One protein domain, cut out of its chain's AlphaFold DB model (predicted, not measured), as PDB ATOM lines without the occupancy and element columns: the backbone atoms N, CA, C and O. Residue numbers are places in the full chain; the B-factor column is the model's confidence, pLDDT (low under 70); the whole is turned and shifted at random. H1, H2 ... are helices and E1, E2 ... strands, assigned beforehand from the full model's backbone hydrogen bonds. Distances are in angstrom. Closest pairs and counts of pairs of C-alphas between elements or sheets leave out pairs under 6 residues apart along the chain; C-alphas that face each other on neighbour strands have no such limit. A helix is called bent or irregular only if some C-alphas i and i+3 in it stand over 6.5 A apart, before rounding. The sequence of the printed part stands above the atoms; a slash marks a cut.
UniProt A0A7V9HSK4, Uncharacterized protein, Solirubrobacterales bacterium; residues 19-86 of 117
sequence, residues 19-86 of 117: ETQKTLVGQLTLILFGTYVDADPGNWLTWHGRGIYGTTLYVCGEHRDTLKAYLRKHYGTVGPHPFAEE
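What this domain is: This is residues 19 to 86 of the 117 residues of an uncharacterized protein of Solirubrobacterales bacterium (UniProt A0A7V9HSK4). A small three-stranded sheet is sandwiched between two helices: the long helix H2 runs along one face, and the shorter H1 covers part of the other, near the turn between E1 and E2. The strands fold back and forth as a meander, each the antiparallel neighbour of the one before, and an unnamed tail, residues 76 to 86, follows H2. The printed part has 68 residues, with H1, E1, E2, E3 and H2 in that order along the chain; the sheet's order is E1, E2, E3, fully antiparallel, and the class is mixed, helices and strands. The whole is compact, with a radius of gyration of the C-alphas of 11.9 A, and spans 36 by 25 by 21 A.

How they stand to each other: Start at H1, residues 19 to 27, which is on the sheet of E1, residues 35 to 39, E2, residues 44 to 48, and E3, residues 57 to 59. H1's height over the sheet is 8.9 A, and it lies over E2 and, only just, over E1, on which 3 of its C-alphas fall. Its closest C-alpha pair with E1 is Thr 23 and Ala 39, 5.7 A apart. On the local plane H1 runs along the strands, at 12 degrees to E2. E1 and E2 form a hairpin, antiparallel at 153 degrees; look for N 39 and O 44, 2.8 A apart, within hydrogen-bond range. E2 and E3 form a second hairpin at 168 degrees, with N 47 and O 57 at 2.8 A. Past E3 comes H2, residues 61 to 75, on the opposite face from H1 at a height over the sheet of 9.0 A. It lies over E2 and E3, along the strands, at 0 degrees to E2 on the local plane. The closest C-alphas of E2 and H2 are those of Trp 44 and Gly 61, 5.0 A apart. H1 and H2 are apart. In H1 every O i to N i+4 pair is within hydrogen-bond range; in H2 9 of 11 are.

Where its parts are: Find C-alpha 19 at (-58.033, 20.411, 1.900); from there H1 runs 12.9 A to Gln 27. E1 starts at C-alpha 35, (-39.022, 9.271, 1.463), and covers 13.2 A; E2 covers 12.9 A and E3 6.7 A. H2 runs 21.3 A to C-alpha 75 at (-28.847, 12.238, -2.399); it is irregular, with C-alphas 62 and 65 at 7.6 A.

The domain as a whole: The two C-alphas farthest apart are those of Glu 19 and Gly 79, 36.3 A. The printed part has no cut and no long link between named elements. The mean pLDDT of the printed part is 83.4; look at residues 76 to 86 for the values under 70.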
ATOM      1  N   GLU A  19     -57.936  21.870   1.928       94.19
ATOM      2  CA  GLU A  19     -58.033  20.411   1.900       94.19
ATOM      3  C   GLU A  19     -56.637  19.789   1.887       94.19
ATOM      4  O   GLU A  19     -56.311  18.975   2.753       94.19
ATOM      5  N   THR A  20     -55.760  20.290   1.020       94.00
ATOM      6  CA  THR A  20     -54.351  19.888   1.003       94.00
ATOM      7  C   THR A  20     -53.665  20.202   2.332       94.00
ATOM      8  O   THR A  20     -52.851  19.415   2.820       94.00
ATOM      9  N   GLN A  21     -54.016  21.317   2.983       94.88
ATOM     10  CA  GLN A  21     -53.501  21.647   4.308       94.88
ATOM     11  C   GLN A  21     -53.859  20.568   5.340       94.88
ATOM     12  O   GLN A  21     -53.004  20.213   6.151       94.88
ATOM     13  N   LYS A  22     -55.075  20.009   5.309       93.56
ATOM     14  CA  LYS A  22     -55.477  18.909   6.207       93.56
ATOM     15  C   LYS A  22     -54.648  17.651   5.942       93.56
ATOM     16  O   LYS A  22     -54.146  17.053   6.896       93.56
ATOM     17  N   THR A  23     -54.427  17.307   4.673       93.19
ATOM     18  CA  THR A  23     -53.572  16.177   4.276       93.19
ATOM     19  C   THR A  23     -52.138  16.355   4.785       93.19
ATOM     20  O   THR A  23     -51.581  15.456   5.418       93.19
ATOM     21  N   LEU A  24     -51.561  17.548   4.610       94.12
ATOM     22  CA  LEU A  24     -50.213  17.883   5.082       94.12
ATOM     23  C   LEU A  24     -50.091  17.848   6.611       94.12
ATOM     24  O   LEU A  24     -49.084  17.365   7.134       94.12
ATOM     25  N   VAL A  25     -51.112  18.304   7.348       94.75
ATOM     26  CA  VAL A  25     -51.154  18.150   8.813       94.75
ATOM     27  C   VAL A  25     -51.135  16.670   9.198       94.75
ATOM     28  O   VAL A  25     -50.370  16.290  10.086       94.75
ATOM     29  N   GLY A  26     -51.920  15.825   8.523       91.12
ATOM     30  CA  GLY A  26     -51.934  14.379   8.767       91.12
ATOM     31  C   GLY A  26     -50.547  13.742   8.620       91.12
ATOM     32  O   GLY A  26     -50.125  12.948   9.469       91.12
ATOM     33  N   GLN A  27     -49.787  14.175   7.611       90.81
ATOM     34  CA  GLN A  27     -48.436  13.678   7.338       90.81
ATOM     35  C   GLN A  27     -47.404  14.013   8.427       90.81
ATOM     36  O   GLN A  27     -46.381  13.333   8.519       90.81
ATOM     37  N   LEU A  28     -47.641  15.010   9.290       89.94
ATOM     38  CA  LEU A  28     -46.714  15.344  10.385       89.94
ATOM     39  C   LEU A  28     -46.505  14.176  11.357       89.94
ATOM     40  O   LEU A  28     -45.424  14.039  11.936       89.94
ATOM     41  N   THR A  29     -47.522  13.326  11.506       88.19
ATOM     42  CA  THR A  29     -47.492  12.148  12.384       88.19
ATOM     43  C   THR A  29     -46.723  10.969  11.788       88.19
ATOM     44  O   THR A  29     -46.386  10.028  12.507       88.19
ATOM     45  N   LEU A  30     -46.399  11.020  10.492       83.31
ATOM     46  CA  LEU A  30     -45.683   9.948   9.817       83.31
ATOM     47  C   LEU A  30     -44.214   9.919  10.251       83.31
ATOM     48  O   LEU A  30     -43.524  10.941  10.356       83.31
ATOM     49  N   ILE A  31     -43.723   8.706  10.492       84.25
ATOM     50  CA  ILE A  31     -42.324   8.431  10.815       84.25
ATOM     51  C   ILE A  31     -41.678   7.846   9.561       84.25
ATOM     52  O   ILE A  31     -41.626   6.633   9.381       84.25
ATOM     53  N   LEU A  32     -41.232   8.741   8.681       81.06
ATOM     54  CA  LEU A  32     -40.566   8.425   7.419       81.06
ATOM     55  C   LEU A  32     -39.195   9.099   7.373       81.06
ATOM     56  O   LEU A  32     -39.008  10.170   7.957       81.06
ATOM     57  N   PHE A  33     -38.259   8.465   6.675       84.44
ATOM     58  CA  PHE A  33     -36.896   8.947   6.475       84.44
ATOM     59  C   PHE A  33     -36.518   8.730   5.017       84.44
ATOM     60  O   PHE A  33     -36.797   7.669   4.462       84.44
ATOM     61  N   GLY A  34     -35.914   9.736   4.397       85.31
ATOM     62  CA  GLY A  34     -35.484   9.671   3.007       85.31
ATOM     63  C   GLY A  34     -36.597   9.337   2.000       85.31
ATOM     64  O   GLY A  34     -36.310   8.751   0.965       85.31
ATOM     65  N   THR A  35     -37.862   9.658   2.293       84.31
ATOM     66  CA  THR A  35     -39.022   9.271   1.463       84.31
ATOM     67  C   THR A  35     -39.852  10.496   1.104       84.31
ATOM     68  O   THR A  35     -39.999  11.388   1.937       84.31
ATOM     69  N   TYR A  36     -40.429  10.551  -0.102       87.94
ATOM     70  CA  TYR A  36     -41.438  11.558  -0.431       87.94
ATOM     71  C   TYR A  36     -42.863  10.990  -0.415       87.94
ATOM     72  O   TYR A  36     -43.069   9.827  -0.752       87.94
ATOM     73  N   VAL A  37     -43.838  11.813  -0.029       89.38
ATOM     74  CA  VAL A  37     -45.260  11.449   0.064       89.38
ATOM     75  C   VAL A  37     -46.111  12.506  -0.622       89.38
ATOM     76  O   VAL A  37     -45.860  13.706  -0.482       89.38
ATOM     77  N   ASP A  38     -47.123  12.045  -1.345       91.06
ATOM     78  CA  ASP A  38     -48.100  12.896  -2.011       91.06
ATOM     79  C   ASP A  38     -49.160  13.422  -1.048       91.06
ATOM     80  O   ASP A  38     -49.626  12.717  -0.153       91.06
ATOM     81  N   ALA A  39     -49.514  14.694  -1.223       90.25
ATOM     82  CA  ALA A  39     -50.593  15.359  -0.516       90.25
ATOM     83  C   ALA A  39     -51.615  15.896  -1.524       90.25
ATOM     84  O   ALA A  39     -51.418  16.937  -2.155       90.25
ATOM     85  N   ASP A  40     -52.712  15.161  -1.642       89.75
ATOM     86  CA  ASP A  40     -53.871  15.511  -2.456       89.75
ATOM     87  C   ASP A  40     -54.840  16.434  -1.692       89.75
ATOM     88  O   ASP A  40     -54.824  16.441  -0.450       89.75
ATOM     89  N   PRO A  41     -55.686  17.211  -2.404       90.38
ATOM     90  CA  PRO A  41     -55.863  17.267  -3.869       90.38
ATOM     91  C   PRO A  41     -54.890  18.191  -4.623       90.38
ATOM     92  O   PRO A  41     -54.790  18.122  -5.846       90.38
ATOM     93  N   GLY A  42     -54.153  19.062  -3.935       87.88
ATOM     94  CA  GLY A  42     -53.292  20.077  -4.556       87.88
ATOM     95  C   GLY A  42     -52.021  19.534  -5.223       87.88
ATOM     96  O   GLY A  42     -51.158  20.322  -5.618       87.88
ATOM     97  N   ASN A  43     -51.870  18.208  -5.321       92.31
ATOM     98  CA  ASN A  43     -50.679  17.518  -5.814       92.31
ATOM     99  C   ASN A  43     -49.395  17.954  -5.091       92.31
ATOM    100  O   ASN A  43     -48.315  18.010  -5.679       92.31
ATOM    101  N   TRP A  44     -49.470  18.294  -3.809       95.94
ATOM    102  CA  TRP A  44     -48.281  18.673  -3.054       95.94
ATOM    103  C   TRP A  44     -47.363  17.466  -2.848       95.94
ATOM    104  O   TRP A  44     -47.816  16.323  -2.816       95.94
ATOM    105  N   LEU A  45     -46.059  17.711  -2.740       94.69
ATOM    106  CA  LEU A  45     -45.060  16.682  -2.459       94.69
ATOM    107  C   LEU A  45     -44.304  17.050  -1.187       94.69
ATOM    108  O   LEU A  45     -43.721  18.133  -1.088       94.69
ATOM    109  N   THR A  46     -44.281  16.130  -0.234       94.69
ATOM    110  CA  THR A  46     -43.508  16.270   0.999       94.69
ATOM    111  C   THR A  46     -42.289  15.372   0.918       94.69
ATOM    112  O   THR A  46     -42.446  14.167   0.792       94.69
ATOM    113  N   TRP A  47     -41.080  15.915   1.030       93.19
ATOM    114  CA  TRP A  47     -39.865  15.143   1.298       93.19
ATOM    115  C   TRP A  47     -39.676  15.001   2.801       93.19
ATOM    116  O   TRP A  47     -39.434  15.991   3.486       93.19
ATOM    117  N   HIS A  48     -39.719  13.779   3.313       91.00
ATOM    118  CA  HIS A  48     -39.346  13.460   4.682       91.00
ATOM    119  C   HIS A  48     -37.856  13.139   4.733       91.00
ATOM    120  O   HIS A  48     -37.493  11.970   4.740       91.00
ATOM    121  N   GLY A  49     -37.002  14.168   4.769       85.75
ATOM    122  CA  GLY A  49     -35.563  14.003   4.986       85.75
ATOM    123  C   GLY A  49     -35.309  13.279   6.304       85.75
ATOM    124  O   GLY A  49     -35.190  12.059   6.327       85.75
ATOM    125  N   ARG A  50     -35.328  14.030   7.407       82.38
ATOM    126  CA  ARG A  50     -35.047  13.595   8.786       82.38
ATOM    127  C   ARG A  50     -33.688  12.881   8.944       82.38
ATOM    128  O   ARG A  50     -33.197  12.160   8.079       82.38
ATOM    129  N   GLY A  51     -33.055  13.059  10.104       82.94
ATOM    130  CA  GLY A  51     -31.747  12.451  10.378       82.94
ATOM    131  C   GLY A  51     -30.701  12.830   9.322       82.94
ATOM    132  O   GLY A  51     -30.496  14.011   9.050       82.94
ATOM    133  N   ILE A  52     -30.063  11.825   8.714       81.81
ATOM    134  CA  ILE A  52     -28.982  12.010   7.728       81.81
ATOM    135  C   ILE A  52     -29.446  12.613   6.391       81.81
ATOM    136  O   ILE A  52     -28.622  13.112   5.635       81.81
ATOM    137  N   TYR A  53     -30.753  12.597   6.106       82.62
ATOM    138  CA  TYR A  53     -31.331  13.082   4.847       82.62
ATOM    139  C   TYR A  53     -31.865  14.525   4.944       82.62
ATOM    140  O   TYR A  53     -32.638  14.981   4.096       82.62
ATOM    141  N   GLY A  54     -31.478  15.248   5.999       86.25
ATOM    142  CA  GLY A  54     -31.724  16.679   6.149       86.25
ATOM    143  C   GLY A  54     -33.140  17.042   6.597       86.25
ATOM    144  O   GLY A  54     -33.818  16.296   7.302       86.25
ATOM    145  N   THR A  55     -33.582  18.243   6.240       90.56
ATOM    146  CA  THR A  55     -34.874  18.792   6.669       90.56
ATOM    147  C   THR A  55     -36.038  18.236   5.854       90.56
ATOM    148  O   THR A  55     -35.883  17.861   4.692       90.56
ATOM    149  N   THR A  56     -37.233  18.227   6.451       92.62
ATOM    150  CA  THR A  56     -38.471  18.001   5.696       92.62
ATOM    151  C   THR A  56     -38.712  19.175   4.749       92.62
ATOM    152  O   THR A  56     -38.590  20.325   5.168       92.62
ATOM    153  N   LEU A  57     -39.056  18.900   3.490       94.56
ATOM    154  CA  LEU A  57     -39.391  19.923   2.495       94.56
ATOM    155  C   LEU A  57     -40.823  19.718   2.011       94.56
ATOM    156  O   LEU A  57     -41.250  18.584   1.819       94.56
ATOM    157  N   TYR A  58     -41.535  20.813   1.772       96.44
ATOM    158  CA  TYR A  58     -42.883  20.814   1.211       96.44
ATOM    159  C   TYR A  58     -42.853  21.577  -0.105       96.44
ATOM    160  O   TYR A  58     -42.276  22.665  -0.169       96.44
ATOM    161  N   VAL A  59     -43.447  21.032  -1.164       97.50
ATOM    162  CA  VAL A  59     -43.525  21.717  -2.458       97.50
ATOM    163  C   VAL A  59     -44.903  21.588  -3.081       97.50
ATOM    164  O   VAL A  59     -45.563  20.560  -2.938       97.50
ATOM    165  N   CYS A  60     -45.329  22.642  -3.775       97.25
ATOM    166  CA  CYS A  60     -46.567  22.631  -4.541       97.25
ATOM    167  C   CYS A  60     -46.445  21.745  -5.789       97.25
ATOM    168  O   CYS A  60     -45.338  21.370  -6.191       97.25
ATOM    169  N   GLY A  61     -47.588  21.473  -6.424       95.38
ATOM    170  CA  GLY A  61     -47.691  20.675  -7.646       95.38
ATOM    171  C   GLY A  61     -46.722  21.084  -8.761       95.38
ATOM    172  O   GLY A  61     -46.119  20.227  -9.401       95.38
ATOM    173  N   GLU A  62     -46.500  22.386  -8.934       96.50
ATOM    174  CA  GLU A  62     -45.629  22.935  -9.981       96.50
ATOM    175  C   GLU A  62     -44.139  22.635  -9.752       96.50
ATOM    176  O   GLU A  62     -43.381  22.477 -10.704       96.50
ATOM    177  N   HIS A  63     -43.707  22.517  -8.493       96.94
ATOM    178  CA  HIS A  63     -42.296  22.330  -8.137       96.94
ATOM    179  C   HIS A  63     -41.951  20.895  -7.724       96.94
ATOM    180  O   HIS A  63     -40.849  20.634  -7.231       96.94
ATOM    181  N   ARG A  64     -42.867  19.940  -7.929       92.62
ATOM    182  CA  ARG A  64     -42.652  18.521  -7.601       92.62
ATOM    183  C   ARG A  64     -41.428  17.953  -8.306       92.62
ATOM    184  O   ARG A  64     -40.583  17.319  -7.676       92.62
ATOM    185  N   ASP A  65     -41.323  18.181  -9.610       90.38
ATOM    186  CA  ASP A  65     -40.229  17.629 -10.408       90.38
ATOM    187  C   ASP A  65     -38.907  18.339 -10.122       90.38
ATOM    188  O   ASP A  65     -37.862  17.688 -10.078       90.38
ATOM    189  N   THR A  66     -38.955  19.632  -9.793       93.56
ATOM    190  CA  THR A  66     -37.798  20.379  -9.283       93.56
ATOM    191  C   THR A  66     -37.289  19.775  -7.976       93.56
ATOM    192  O   THR A  66     -36.085  19.551  -7.840       93.56
ATOM    193  N   LEU A  67     -38.183  19.425  -7.041       91.94
ATOM    194  CA  LEU A  67     -37.797  18.728  -5.812       91.94
ATOM    195  C   LEU A  67     -37.170  17.366  -6.122       91.94
ATOM    196  O   LEU A  67     -36.096  17.059  -5.615       91.94
ATOM    197  N   LYS A  68     -37.786  16.554  -6.987       88.69
ATOM    198  CA  LYS A  68     -37.227  15.246  -7.374       88.69
ATOM    199  C   LYS A  68     -35.844  15.382  -8.010       88.69
ATOM    200  O   LYS A  68     -34.943  14.614  -7.675       88.69
ATOM    201  N   ALA A  69     -35.649  16.355  -8.898       89.38
ATOM    202  CA  ALA A  69     -34.359  16.633  -9.521       89.38
ATOM    203  C   ALA A  69     -33.309  17.072  -8.487       89.38
ATOM    204  O   ALA A  69     -32.189  16.556  -8.492       89.38
ATOM    205  N   TYR A  70     -33.684  17.960  -7.561       88.50
ATOM    206  CA  TYR A  70     -32.840  18.378  -6.442       88.50
ATOM    207  C   TYR A  70     -32.404  17.182  -5.586       88.50
ATOM    208  O   TYR A  70     -31.209  16.983  -5.369       88.50
ATOM    209  N   LEU A  71     -33.353  16.337  -5.170       87.12
ATOM    210  CA  LEU A  71     -33.076  15.163  -4.341       87.12
ATOM    211  C   LEU A  71     -32.193  14.145  -5.066       87.12
ATOM    212  O   LEU A  71     -31.263  13.616  -4.466       87.12
ATOM    213  N   ARG A  72     -32.414  13.907  -6.364       83.81
ATOM    214  CA  ARG A  72     -31.526  13.058  -7.179       83.81
ATOM    215  C   ARG A  72     -30.111  13.620  -7.241       83.81
ATOM    216  O   ARG A  72     -29.157  12.866  -7.112       83.81
ATOM    217  N   LYS A  73     -29.963  14.938  -7.393       84.81
ATOM    218  CA  LYS A  73     -28.648  15.590  -7.407       84.81
ATOM    219  C   LYS A  73     -27.945  15.514  -6.048       84.81
ATOM    220  O   LYS A  73     -26.733  15.365  -6.017       84.81
ATOM    221  N   HIS A  74     -28.683  15.671  -4.948       80.88
ATOM    222  CA  HIS A  74     -28.108  15.812  -3.603       80.88
ATOM    223  C   HIS A  74     -27.927  14.480  -2.873       80.88
ATOM    224  O   HIS A  74     -26.948  14.304  -2.156       80.88
ATOM    225  N   TYR A  75     -28.843  13.536  -3.075       76.00
ATOM    226  CA  TYR A  75     -28.847  12.238  -2.399       76.00
ATOM    227  C   TYR A  75     -28.625  11.060  -3.349       76.00
ATOM    228  O   TYR A  75     -28.377   9.953  -2.886       76.00
ATOM    229  N   GLY A  76     -28.646  11.267  -4.673       62.03
ATOM    230  CA  GLY A  76     -28.379  10.205  -5.651       62.03
ATOM    231  C   GLY A  76     -26.966   9.615  -5.574       62.03
ATOM    232  O   GLY A  76     -26.746   8.533  -6.110       62.03
ATOM    233  N   THR A  77     -26.035  10.278  -4.879       51.47
ATOM    234  CA  THR A  77     -24.651   9.824  -4.661       51.47
ATOM    235  C   THR A  77     -24.389   9.239  -3.266       51.47
ATOM    236  O   THR A  77     -23.278   8.777  -3.014       51.47
ATOM    237  N   VAL A  78     -25.359   9.260  -2.339       48.59
ATOM    238  CA  VAL A  78     -25.163   8.833  -0.939       48.59
ATOM    239  C   VAL A  78     -25.744   7.432  -0.718       48.59
ATOM    240  O   VAL A  78     -26.900   7.304  -0.335       48.59
ATOM    241  N   GLY A  79     -24.928   6.388  -0.918       46.72
ATOM    242  CA  GLY A  79     -25.224   5.015  -0.463       46.72
ATOM    243  C   GLY A  79     -26.472   4.366  -1.087       46.72
ATOM    244  O   GLY A  79     -27.047   4.953  -1.999       46.72
ATOM    245  N   PRO A  80     -26.864   3.138  -0.673       43.88
ATOM    246  CA  PRO A  80     -27.927   2.370  -1.330       43.88
ATOM    247  C   PRO A  80     -29.185   3.230  -1.443       43.88
ATOM    248  O   PRO A  80     -29.697   3.744  -0.451       43.88
ATOM    249  N   HIS A  81     -29.570   3.490  -2.690       53.47
ATOM    250  CA  HIS A  81     -30.324   4.681  -3.042       53.47
ATOM    251  C   HIS A  81     -31.674   4.743  -2.310       53.47
ATOM    252  O   HIS A  81     -32.424   3.768  -2.377       53.47
ATOM    253  N   PRO A  82     -32.094   5.914  -1.792       53.31
ATOM    254  CA  PRO A  82     -33.483   6.121  -1.357       53.31
ATOM    255  C   PRO A  82     -34.506   5.906  -2.494       53.31
ATOM    256  O   PRO A  82     -35.706   5.860  -2.257       53.31
ATOM    257  N   PHE A  83     -34.024   5.779  -3.737       50.53
ATOM    258  CA  PHE A  83     -34.795   5.494  -4.947       50.53
ATOM    259  C   PHE A  83     -34.695   4.035  -5.439       50.53
ATOM    260  O   PHE A  83     -35.362   3.706  -6.416       50.53
ATOM    261  N   ALA A  84     -33.834   3.193  -4.849       47.38
ATOM    262  CA  ALA A  84     -33.603   1.808  -5.289       47.38
ATOM    263  C   ALA A  84     -34.181   0.756  -4.334       47.38
ATOM    264  O   ALA A  84     -34.336  -0.394  -4.738       47.38
ATOM    265  N   GLU A  85     -34.521   1.128  -3.099       50.09
ATOM    266  CA  GLU A  85     -35.342   0.288  -2.230       50.09
ATOM    267  C   GLU A  85     -36.819   0.658  -2.402       50.09
ATOM    268  O   GLU A  85     -37.177   1.837  -2.449       50.09
ATOM    269  N   GLU A  86     -37.683  -0.360  -2.496       43.47
ATOM    270  CA  GLU A  86     -39.122  -0.187  -2.273       43.47
ATOM    271  C   GLU A  86     -39.333   0.662  -1.006       43.47
ATOM    272  O   GLU A  86     -38.563   0.505  -0.050       43.47
TER     273      GLU A  86